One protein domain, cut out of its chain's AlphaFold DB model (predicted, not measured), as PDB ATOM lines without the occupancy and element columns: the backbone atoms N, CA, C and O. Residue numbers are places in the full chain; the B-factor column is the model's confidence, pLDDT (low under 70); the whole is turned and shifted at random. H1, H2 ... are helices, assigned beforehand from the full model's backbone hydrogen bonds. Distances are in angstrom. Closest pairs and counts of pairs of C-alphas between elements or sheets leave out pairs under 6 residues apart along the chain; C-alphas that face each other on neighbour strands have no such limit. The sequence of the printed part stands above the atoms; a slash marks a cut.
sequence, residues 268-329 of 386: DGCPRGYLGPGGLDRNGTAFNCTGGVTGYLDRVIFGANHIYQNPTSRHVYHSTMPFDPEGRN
ATOM      1  N   ASP A 268     196.565 156.372 215.097       77.75
ATOM      2  CA  ASP A 268     197.140 157.709 215.094       77.75
ATOM      3  C   ASP A 268     196.350 158.646 216.016       77.75
ATOM      4  O   ASP A 268     195.130 158.768 215.930       77.75
ATOM      5  N   GLY A 269     197.061 159.284 216.946       76.44
ATOM      6  CA  GLY A 269     196.474 160.190 217.932       76.44
ATOM      7  C   GLY A 269     195.935 159.535 219.208       76.44
ATOM      8  O   GLY A 269     195.577 160.276 220.120       76.44
ATOM      9  N   CYS A 270     195.922 158.196 219.330       81.44
ATOM     10  CA  CYS A 270     195.410 157.502 220.522       81.44
ATOM     11  C   CYS A 270     196.485 156.654 221.233       81.44
ATOM     12  O   CYS A 270     197.227 155.912 220.580       81.44
ATOM     13  N   PRO A 271     196.565 156.691 222.580       80.00
ATOM     14  CA  PRO A 271     197.404 155.758 223.323       80.00
ATOM     15  C   PRO A 271     196.895 154.316 223.170       80.00
ATOM     16  O   PRO A 271     195.698 154.075 223.012       80.00
ATOM     17  N   ARG A 272     197.812 153.341 223.224       79.88
ATOM     18  CA  ARG A 272     197.460 151.910 223.148       79.88
ATOM     19  C   ARG A 272     196.530 151.524 224.303       79.88
ATOM     20  O   ARG A 272     196.760 151.946 225.436       79.88
ATOM     21  N   GLY A 273     195.497 150.736 224.001       72.19
ATOM     22  CA  GLY A 273     194.497 150.286 224.976       72.19
ATOM     23  C   GLY A 273     193.599 151.394 225.534       72.19
ATOM     24  O   GLY A 273     193.015 151.232 226.602       72.19
ATOM     25  N   TYR A 274     193.505 152.539 224.854       79.31
ATOM     26  CA  TYR A 274     192.606 153.608 225.271       79.31
ATOM     27  C   TYR A 274     191.147 153.275 224.932       79.31
ATOM     28  O   TYR A 274     190.832 152.979 223.786       79.31
ATOM     29  N   LEU A 275     190.268 153.371 225.932       77.94
ATOM     30  CA  LEU A 275     188.828 153.068 225.865       77.94
ATOM     31  C   LEU A 275     187.966 154.228 226.409       77.94
ATOM     32  O   LEU A 275     186.788 154.068 226.727       77.94
ATOM     33  N   GLY A 276     188.581 155.398 226.588       75.12
ATOM     34  CA  GLY A 276     187.971 156.541 227.259       75.12
ATOM     35  C   GLY A 276     187.084 157.418 226.357       75.12
ATOM     36  O   GLY A 276     186.958 157.174 225.150       75.12
ATOM     37  N   PRO A 277     186.484 158.476 226.937       76.06
ATOM     38  CA  PRO A 277     185.568 159.393 226.249       76.06
ATOM     39  C   PRO A 277     186.250 160.284 225.210       76.06
ATOM     40  O   PRO A 277     185.574 160.941 224.416       76.06
ATOM     41  N   GLY A 278     187.579 160.337 225.199       80.12
ATOM     42  CA  GLY A 278     188.325 161.384 224.517       80.12
ATOM     43  C   GLY A 278     188.037 162.763 225.117       80.12
ATOM     44  O   GLY A 278     187.600 162.887 226.263       80.12
ATOM     45  N   GLY A 279     188.277 163.819 224.343       83.31
ATOM     46  CA  GLY A 279     188.090 165.194 224.808       83.31
ATOM     47  C   GLY A 279     189.041 165.566 225.951       83.31
ATOM     48  O   GLY A 279     190.248 165.362 225.843       83.31
ATOM     49  N   LEU A 280     188.493 166.104 227.046       78.69
ATOM     50  CA  LEU A 280     189.234 166.512 228.253       78.69
ATOM     51  C   LEU A 280     189.754 165.340 229.106       78.69
ATOM     52  O   LEU A 280     190.444 165.561 230.103       78.69
ATOM     53  N   ASP A 281     189.441 164.100 228.735       77.81
ATOM     54  CA  ASP A 281     189.944 162.927 229.442       77.81
ATOM     55  C   ASP A 281     191.481 162.846 229.408       77.81
ATOM     56  O   ASP A 281     192.123 163.208 228.417       77.81
ATOM     57  N   ARG A 282     192.085 162.403 230.520       75.19
ATOM     58  CA  ARG A 282     193.547 162.407 230.741       75.19
ATOM     59  C   ARG A 282     194.216 163.733 230.341       75.19
ATOM     60  O   ARG A 282     195.211 163.744 229.611       75.19
ATOM     61  N   ASN A 283     193.653 164.843 230.818       77.00
ATOM     62  CA  ASN A 283     194.162 166.201 230.603       77.00
ATOM     63  C   ASN A 283     194.262 166.607 229.114       77.00
ATOM     64  O   ASN A 283     195.129 167.393 228.743       77.00
ATOM     65  N   GLY A 284     193.409 166.043 228.248       75.75
ATOM     66  CA  GLY A 284     193.345 166.402 226.825       75.75
ATOM     67  C   GLY A 284     194.279 165.621 225.897       75.75
ATOM     68  O   GLY A 284     194.314 165.889 224.699       75.75
ATOM     69  N   THR A 285     195.024 164.636 226.411       77.12
ATOM     70  CA  THR A 285     196.000 163.862 225.614       77.12
ATOM     71  C   THR A 285     195.370 163.009 224.507       77.12
ATOM     72  O   THR A 285     196.057 162.642 223.558       77.12
ATOM     73  N   ALA A 286     194.070 162.713 224.601       78.25
ATOM     74  CA  ALA A 286     193.334 161.840 223.686       78.25
ATOM     75  C   ALA A 286     192.082 162.533 223.100       78.25
ATOM     76  O   ALA A 286     191.013 161.928 223.001       78.25
ATOM     77  N   PHE A 287     192.191 163.812 222.718       79.88
ATOM     78  CA  PHE A 287     191.031 164.652 222.378       79.88
ATOM     79  C   PHE A 287     190.132 164.074 221.263       79.88
ATOM     80  O   PHE A 287     188.916 163.994 221.436       79.88
ATOM     81  N   ASN A 288     190.716 163.582 220.161       83.56
ATOM     82  CA  ASN A 288     189.985 163.017 219.010       83.56
ATOM     83  C   ASN A 288     189.805 161.484 219.070       83.56
ATOM     84  O   ASN A 288     189.519 160.848 218.056       83.56
ATOM     85  N   CYS A 289     189.953 160.879 220.249       82.12
ATOM     86  CA  CYS A 289     189.995 159.424 220.429       82.12
ATOM     87  C   CYS A 289     188.790 158.848 221.179       82.12
ATOM     88  O   CYS A 289     188.917 157.843 221.875       82.12
ATOM     89  N   THR A 290     187.613 159.461 221.049       83.62
ATOM     90  CA  THR A 290     186.393 158.978 221.712       83.62
ATOM     91  C   THR A 290     186.094 157.531 221.336       83.62
ATOM     92  O   THR A 290     185.920 157.226 220.147       83.62
ATOM     93  N   GLY A 291     186.041 156.662 222.351       76.81
ATOM     94  CA  GLY A 291     185.796 155.228 222.200       76.81
ATOM     95  C   GLY A 291     186.998 154.420 221.704       76.81
ATOM     96  O   GLY A 291     186.838 153.249 221.388       76.81
ATOM     97  N   GLY A 292     188.189 155.014 221.591       83.88
ATOM     98  CA  GLY A 292     189.399 154.289 221.203       83.88
ATOM     99  C   GLY A 292     189.311 153.584 219.846       83.88
ATOM    100  O   GLY A 292     188.788 154.129 218.871       83.88
ATOM    101  N   VAL A 293     189.836 152.353 219.799       80.19
ATOM    102  CA  VAL A 293     189.874 151.507 218.593       80.19
ATOM    103  C   VAL A 293     188.478 151.118 218.118       80.19
ATOM    104  O   VAL A 293     188.216 151.166 216.917       80.19
ATOM    105  N   THR A 294     187.567 150.793 219.035       79.94
ATOM    106  CA  THR A 294     186.198 150.385 218.686       79.94
ATOM    107  C   THR A 294     185.430 151.546 218.063       79.94
ATOM    108  O   THR A 294     184.901 151.416 216.963       79.94
ATOM    109  N   GLY A 295     185.484 152.731 218.682       79.19
ATOM    110  CA  GLY A 295     184.873 153.937 218.123       79.19
ATOM    111  C   GLY A 295     185.468 154.335 216.767       79.19
ATOM    112  O   GLY A 295     184.754 154.820 215.892       79.19
ATOM    113  N   TYR A 296     186.775 154.139 216.564       81.25
ATOM    114  CA  TYR A 296     187.415 154.368 215.268       81.25
ATOM    115  C   TYR A 296     186.908 153.399 214.190       81.25
ATOM    116  O   TYR A 296     186.502 153.852 213.121       81.25
ATOM    117  N   LEU A 297     186.882 152.095 214.477       81.19
ATOM    118  CA  LEU A 297     186.403 151.077 213.538       81.19
ATOM    119  C   LEU A 297     184.932 151.285 213.176       81.19
ATOM    120  O   LEU A 297     184.599 151.235 211.995       81.19
ATOM    121  N   ASP A 298     184.081 151.612 214.150       80.06
ATOM    122  CA  ASP A 298     182.669 151.912 213.901       80.06
ATOM    123  C   ASP A 298     182.524 153.053 212.881       80.06
ATOM    124  O   ASP A 298     181.759 152.947 211.921       80.06
ATOM    125  N   ARG A 299     183.315 154.125 213.028       82.12
ATOM    126  CA  ARG A 299     183.320 155.276 212.107       82.12
ATOM    127  C   ARG A 299     183.806 154.924 210.704       82.12
ATOM    128  O   ARG A 299     183.287 155.491 209.746       82.12
ATOM    129  N   VAL A 300     184.769 154.014 210.580       80.69
ATOM    130  CA  VAL A 300     185.285 153.553 209.281       80.69
ATOM    131  C   VAL A 300     184.287 152.624 208.586       80.69
ATOM    132  O   VAL A 300     184.067 152.763 207.388       80.69
ATOM    133  N   ILE A 301     183.663 151.706 209.328       75.75
ATOM    134  CA  ILE A 301     182.757 150.686 208.779       75.75
ATOM    135  C   ILE A 301     181.400 151.287 208.408       75.75
ATOM    136  O   ILE A 301     180.896 151.047 207.313       75.75
ATOM    137  N   PHE A 302     180.792 152.053 209.316       77.38
ATOM    138  CA  PHE A 302     179.440 152.587 209.125       77.38
ATOM    139  C   PHE A 302     179.432 154.006 208.554       77.38
ATOM    140  O   PHE A 302     178.421 154.440 208.010       77.38
ATOM    141  N   GLY A 303     180.548 154.728 208.651       80.00
ATOM    142  CA  GLY A 303     180.649 156.135 208.281       80.00
ATOM    143  C   GLY A 303     180.267 157.070 209.432       80.00
ATOM    144  O   GLY A 303     179.307 156.843 210.170       80.00
ATOM    145  N   ALA A 304     180.992 158.183 209.564       79.50
ATOM    146  CA  ALA A 304     180.807 159.138 210.661       79.50
ATOM    147  C   ALA A 304     179.399 159.766 210.715       79.50
ATOM    148  O   ALA A 304     178.937 160.110 211.798       79.50
ATOM    149  N   ASN A 305     178.702 159.876 209.578       80.38
ATOM    150  CA  ASN A 305     177.350 160.451 209.488       80.38
ATOM    151  C   ASN A 305     176.240 159.495 209.948       80.38
ATOM    152  O   ASN A 305     175.130 159.936 210.244       80.38
ATOM    153  N   HIS A 306     176.537 158.197 210.009       76.81
ATOM    154  CA  HIS A 306     175.575 157.144 210.328       76.81
ATOM    155  C   HIS A 306     175.656 156.676 211.783       76.81
ATOM    156  O   HIS A 306     174.986 155.720 212.165       76.81
ATOM    157  N   ILE A 307     176.463 157.353 212.602       76.94
ATOM    158  CA  ILE A 307     176.656 157.074 214.029       76.94
ATOM    159  C   ILE A 307     175.950 158.146 214.858       76.94
ATOM    160  O   ILE A 307     175.653 159.243 214.379       76.94
ATOM    161  N   TYR A 308     175.645 157.823 216.112       76.00
ATOM    162  CA  TYR A 308     175.028 158.752 217.045       76.00
ATOM    163  C   TYR A 308     175.888 160.017 217.253       76.00
ATOM    164  O   TYR A 308     177.052 159.947 217.645       76.00
ATOM    165  N   GLN A 309     175.305 161.184 216.953       79.62
ATOM    166  CA  GLN A 309     176.032 162.461 216.871       79.62
ATOM    167  C   GLN A 309     176.135 163.212 218.205       79.62
ATOM    168  O   GLN A 309     177.038 164.026 218.381       79.62
ATOM    169  N   ASN A 310     175.226 162.944 219.147       75.38
ATOM    170  CA  ASN A 310     175.123 163.677 220.411       75.38
ATOM    171  C   ASN A 310     175.337 162.753 221.623       75.38
ATOM    172  O   ASN A 310     174.409 162.580 222.419       75.38
ATOM    173  N   PRO A 311     176.514 162.112 221.773       75.12
ATOM    174  CA  PRO A 311     176.795 161.291 222.945       75.12
ATOM    175  C   PRO A 311     176.872 162.154 224.209       75.12
ATOM    176  O   PRO A 311     177.324 163.298 224.167       75.12
ATOM    177  N   THR A 312     176.520 161.585 225.363       70.94
ATOM    178  CA  THR A 312     176.611 162.260 226.673       70.94
ATOM    179  C   THR A 312     178.034 162.756 226.973       70.94
ATOM    180  O   THR A 312     178.218 163.785 227.624       70.94
ATOM    181  N   SER A 313     179.055 162.084 226.422       69.56
ATOM    182  CA  SER A 313     180.458 162.503 226.509       69.56
ATOM    183  C   SER A 313     180.725 163.876 225.887       69.56
ATOM    184  O   SER A 313     181.621 164.580 226.348       69.56
ATOM    185  N   ARG A 314     179.934 164.308 224.896       79.06
ATOM    186  CA  ARG A 314     180.079 165.619 224.246       79.06
ATOM    187  C   ARG A 314     179.824 166.768 225.215       79.06
ATOM    188  O   ARG A 314     180.510 167.778 225.146       79.06
ATOM    189  N   HIS A 315     178.866 166.603 226.122       77.81
ATOM    190  CA  HIS A 315     178.480 167.647 227.070       77.81
ATOM    191  C   HIS A 315     179.412 167.721 228.283       77.81
ATOM    192  O   HIS A 315     179.618 168.801 228.820       77.81
ATOM    193  N   VAL A 316     179.982 166.586 228.703       79.56
ATOM    194  CA  VAL A 316     180.812 166.503 229.918       79.56
ATOM    195  C   VAL A 316     182.307 166.575 229.609       79.56
ATOM    196  O   VAL A 316     183.048 167.266 230.297       79.56
ATOM    197  N   TYR A 317     182.758 165.888 228.559       78.88
ATOM    198  CA  TYR A 317     184.171 165.800 228.178       78.88
ATOM    199  C   TYR A 317     184.523 166.680 226.974       78.88
ATOM    200  O   TYR A 317     185.674 166.680 226.547       78.88
ATOM    201  N   HIS A 318     183.559 167.423 226.412       79.75
ATOM    202  CA  HIS A 318     183.737 168.231 225.198       79.75
ATOM    203  C   HIS A 318     184.276 167.428 224.000       79.75
ATOM    204  O   HIS A 318     184.982 167.957 223.142       79.75
ATOM    205  N   SER A 319     183.929 166.137 223.921       78.69
ATOM    206  CA  SER A 319     184.326 165.277 222.805       78.69
ATOM    207  C   SER A 319     183.656 165.718 221.501       78.69
ATOM    208  O   SER A 319     182.433 165.847 221.436       78.69
ATOM    209  N   THR A 320     184.435 165.895 220.437       78.38
ATOM    210  CA  THR A 320     183.946 166.344 219.120       78.38
ATOM    211  C   THR A 320     183.439 165.205 218.240       78.38
ATOM    212  O   THR A 320     182.623 165.444 217.347       78.38
ATOM    213  N   MET A 321     183.894 163.979 218.502       81.38
ATOM    214  CA  MET A 321     183.669 162.824 217.639       81.38
ATOM    215  C   MET A 321     182.334 162.115 217.936       81.38
ATOM    216  O   MET A 321     181.977 161.960 219.107       81.38
ATOM    217  N   PRO A 322     181.613 161.629 216.902       79.00
ATOM    218  CA  PRO A 322     180.415 160.819 217.093       79.00
ATOM    219  C   PRO A 322     180.790 159.459 217.688       79.00
ATOM    220  O   PRO A 322     181.826 158.875 217.334       79.00
ATOM    221  N   PHE A 323     179.955 158.972 218.603       77.88
ATOM    222  CA  PHE A 323     180.169 157.728 219.333       77.88
ATOM    223  C   PHE A 323     178.844 157.161 219.836       77.88
ATOM    224  O   PHE A 323     177.958 157.908 220.258       77.88
ATOM    225  N   ASP A 324     178.726 155.838 219.801       69.31
ATOM    226  CA  ASP A 324     177.562 155.119 220.299       69.31
ATOM    227  C   ASP A 324     177.875 154.529 221.691       69.31
ATOM    228  O   ASP A 324     178.750 153.670 221.790       69.31
ATOM    229  N   PRO A 325     177.234 155.001 222.780       59.72
ATOM    230  CA  PRO A 325     177.613 154.659 224.155       59.72
ATOM    231  C   PRO A 325     177.173 153.268 224.628       59.72
ATOM    232  O   PRO A 325     177.352 152.938 225.802       59.72
ATOM    233  N   GLU A 326     176.576 152.455 223.764       57.03
ATOM    234  CA  GLU A 326     175.952 151.191 224.146       57.03
ATOM    235  C   GLU A 326     176.987 150.096 224.524       57.03
ATOM    236  O   GLU A 326     177.294 149.214 223.729       57.03
ATOM    237  N   GLY A 327     177.473 150.136 225.783       49.72
ATOM    238  CA  GLY A 327     177.926 148.976 226.581       49.72
ATOM    239  C   GLY A 327     179.353 149.007 227.166       49.72
ATOM    240  O   GLY A 327     180.271 148.460 226.566       49.72
ATOM    241  N   ARG A 328     179.542 149.528 228.398       46.34
ATOM    242  CA  ARG A 328     180.868 149.597 229.066       46.34
ATOM    243  C   ARG A 328     181.339 148.338 229.829       46.34
ATOM    244  O   ARG A 328     182.538 148.149 229.949       46.34
ATOM    245  N   ASN A 329     180.431 147.499 230.349       48.62
ATOM    246  CA  ASN A 329     180.775 146.288 231.138       48.62
ATOM    247  C   ASN A 329     179.759 145.131 231.017       48.62
ATOM    248  O   ASN A 329     179.904 144.091 231.664       48.62
TER     249      ASN A 329
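Overview. This is residues 268 to 329 of the 386 residues of the protein "DUF1624 domain-containing protein" of Nesidiocoris tenuis (UniProt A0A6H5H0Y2). This domain has little regular structure: three separate short helices, H1, H2 and H3, sit at the corners of a triangle, joined by short links, with a long stretch with no named element before H1, residues 268 to 280, and another after H3, residues 317 to 329. The printed part has 62 residues, with three named helices in the order H1, H2, H3 and no named strand. Its class is all helix, with 20 residues in named elements, under half. The whole is compact, with a radius of gyration of the C-alphas of 10.6 A, and spans 29 by 24 by 23 A.

Along the chain. Residues 268 to 280 hold no named element. H1, residues 281 to 284, begins at C-alpha 281 (189.944, 162.927, 229.442). H2, residues 292 to 302, is 15.7 A long. H3, residues 312 to 316, ends at C-alpha 316 (180.812, 166.503, 229.918).

Arrangement. H1, H2 and H3 are apart from each other. Every O i to N i+4 pair is within hydrogen-bond range in H2 and H3; H1 is too short for one.

Size, cuts and confidence. The printed part has no cut. Both links are short. Confidence is under 70 at residue 313 and residues 324 to 329.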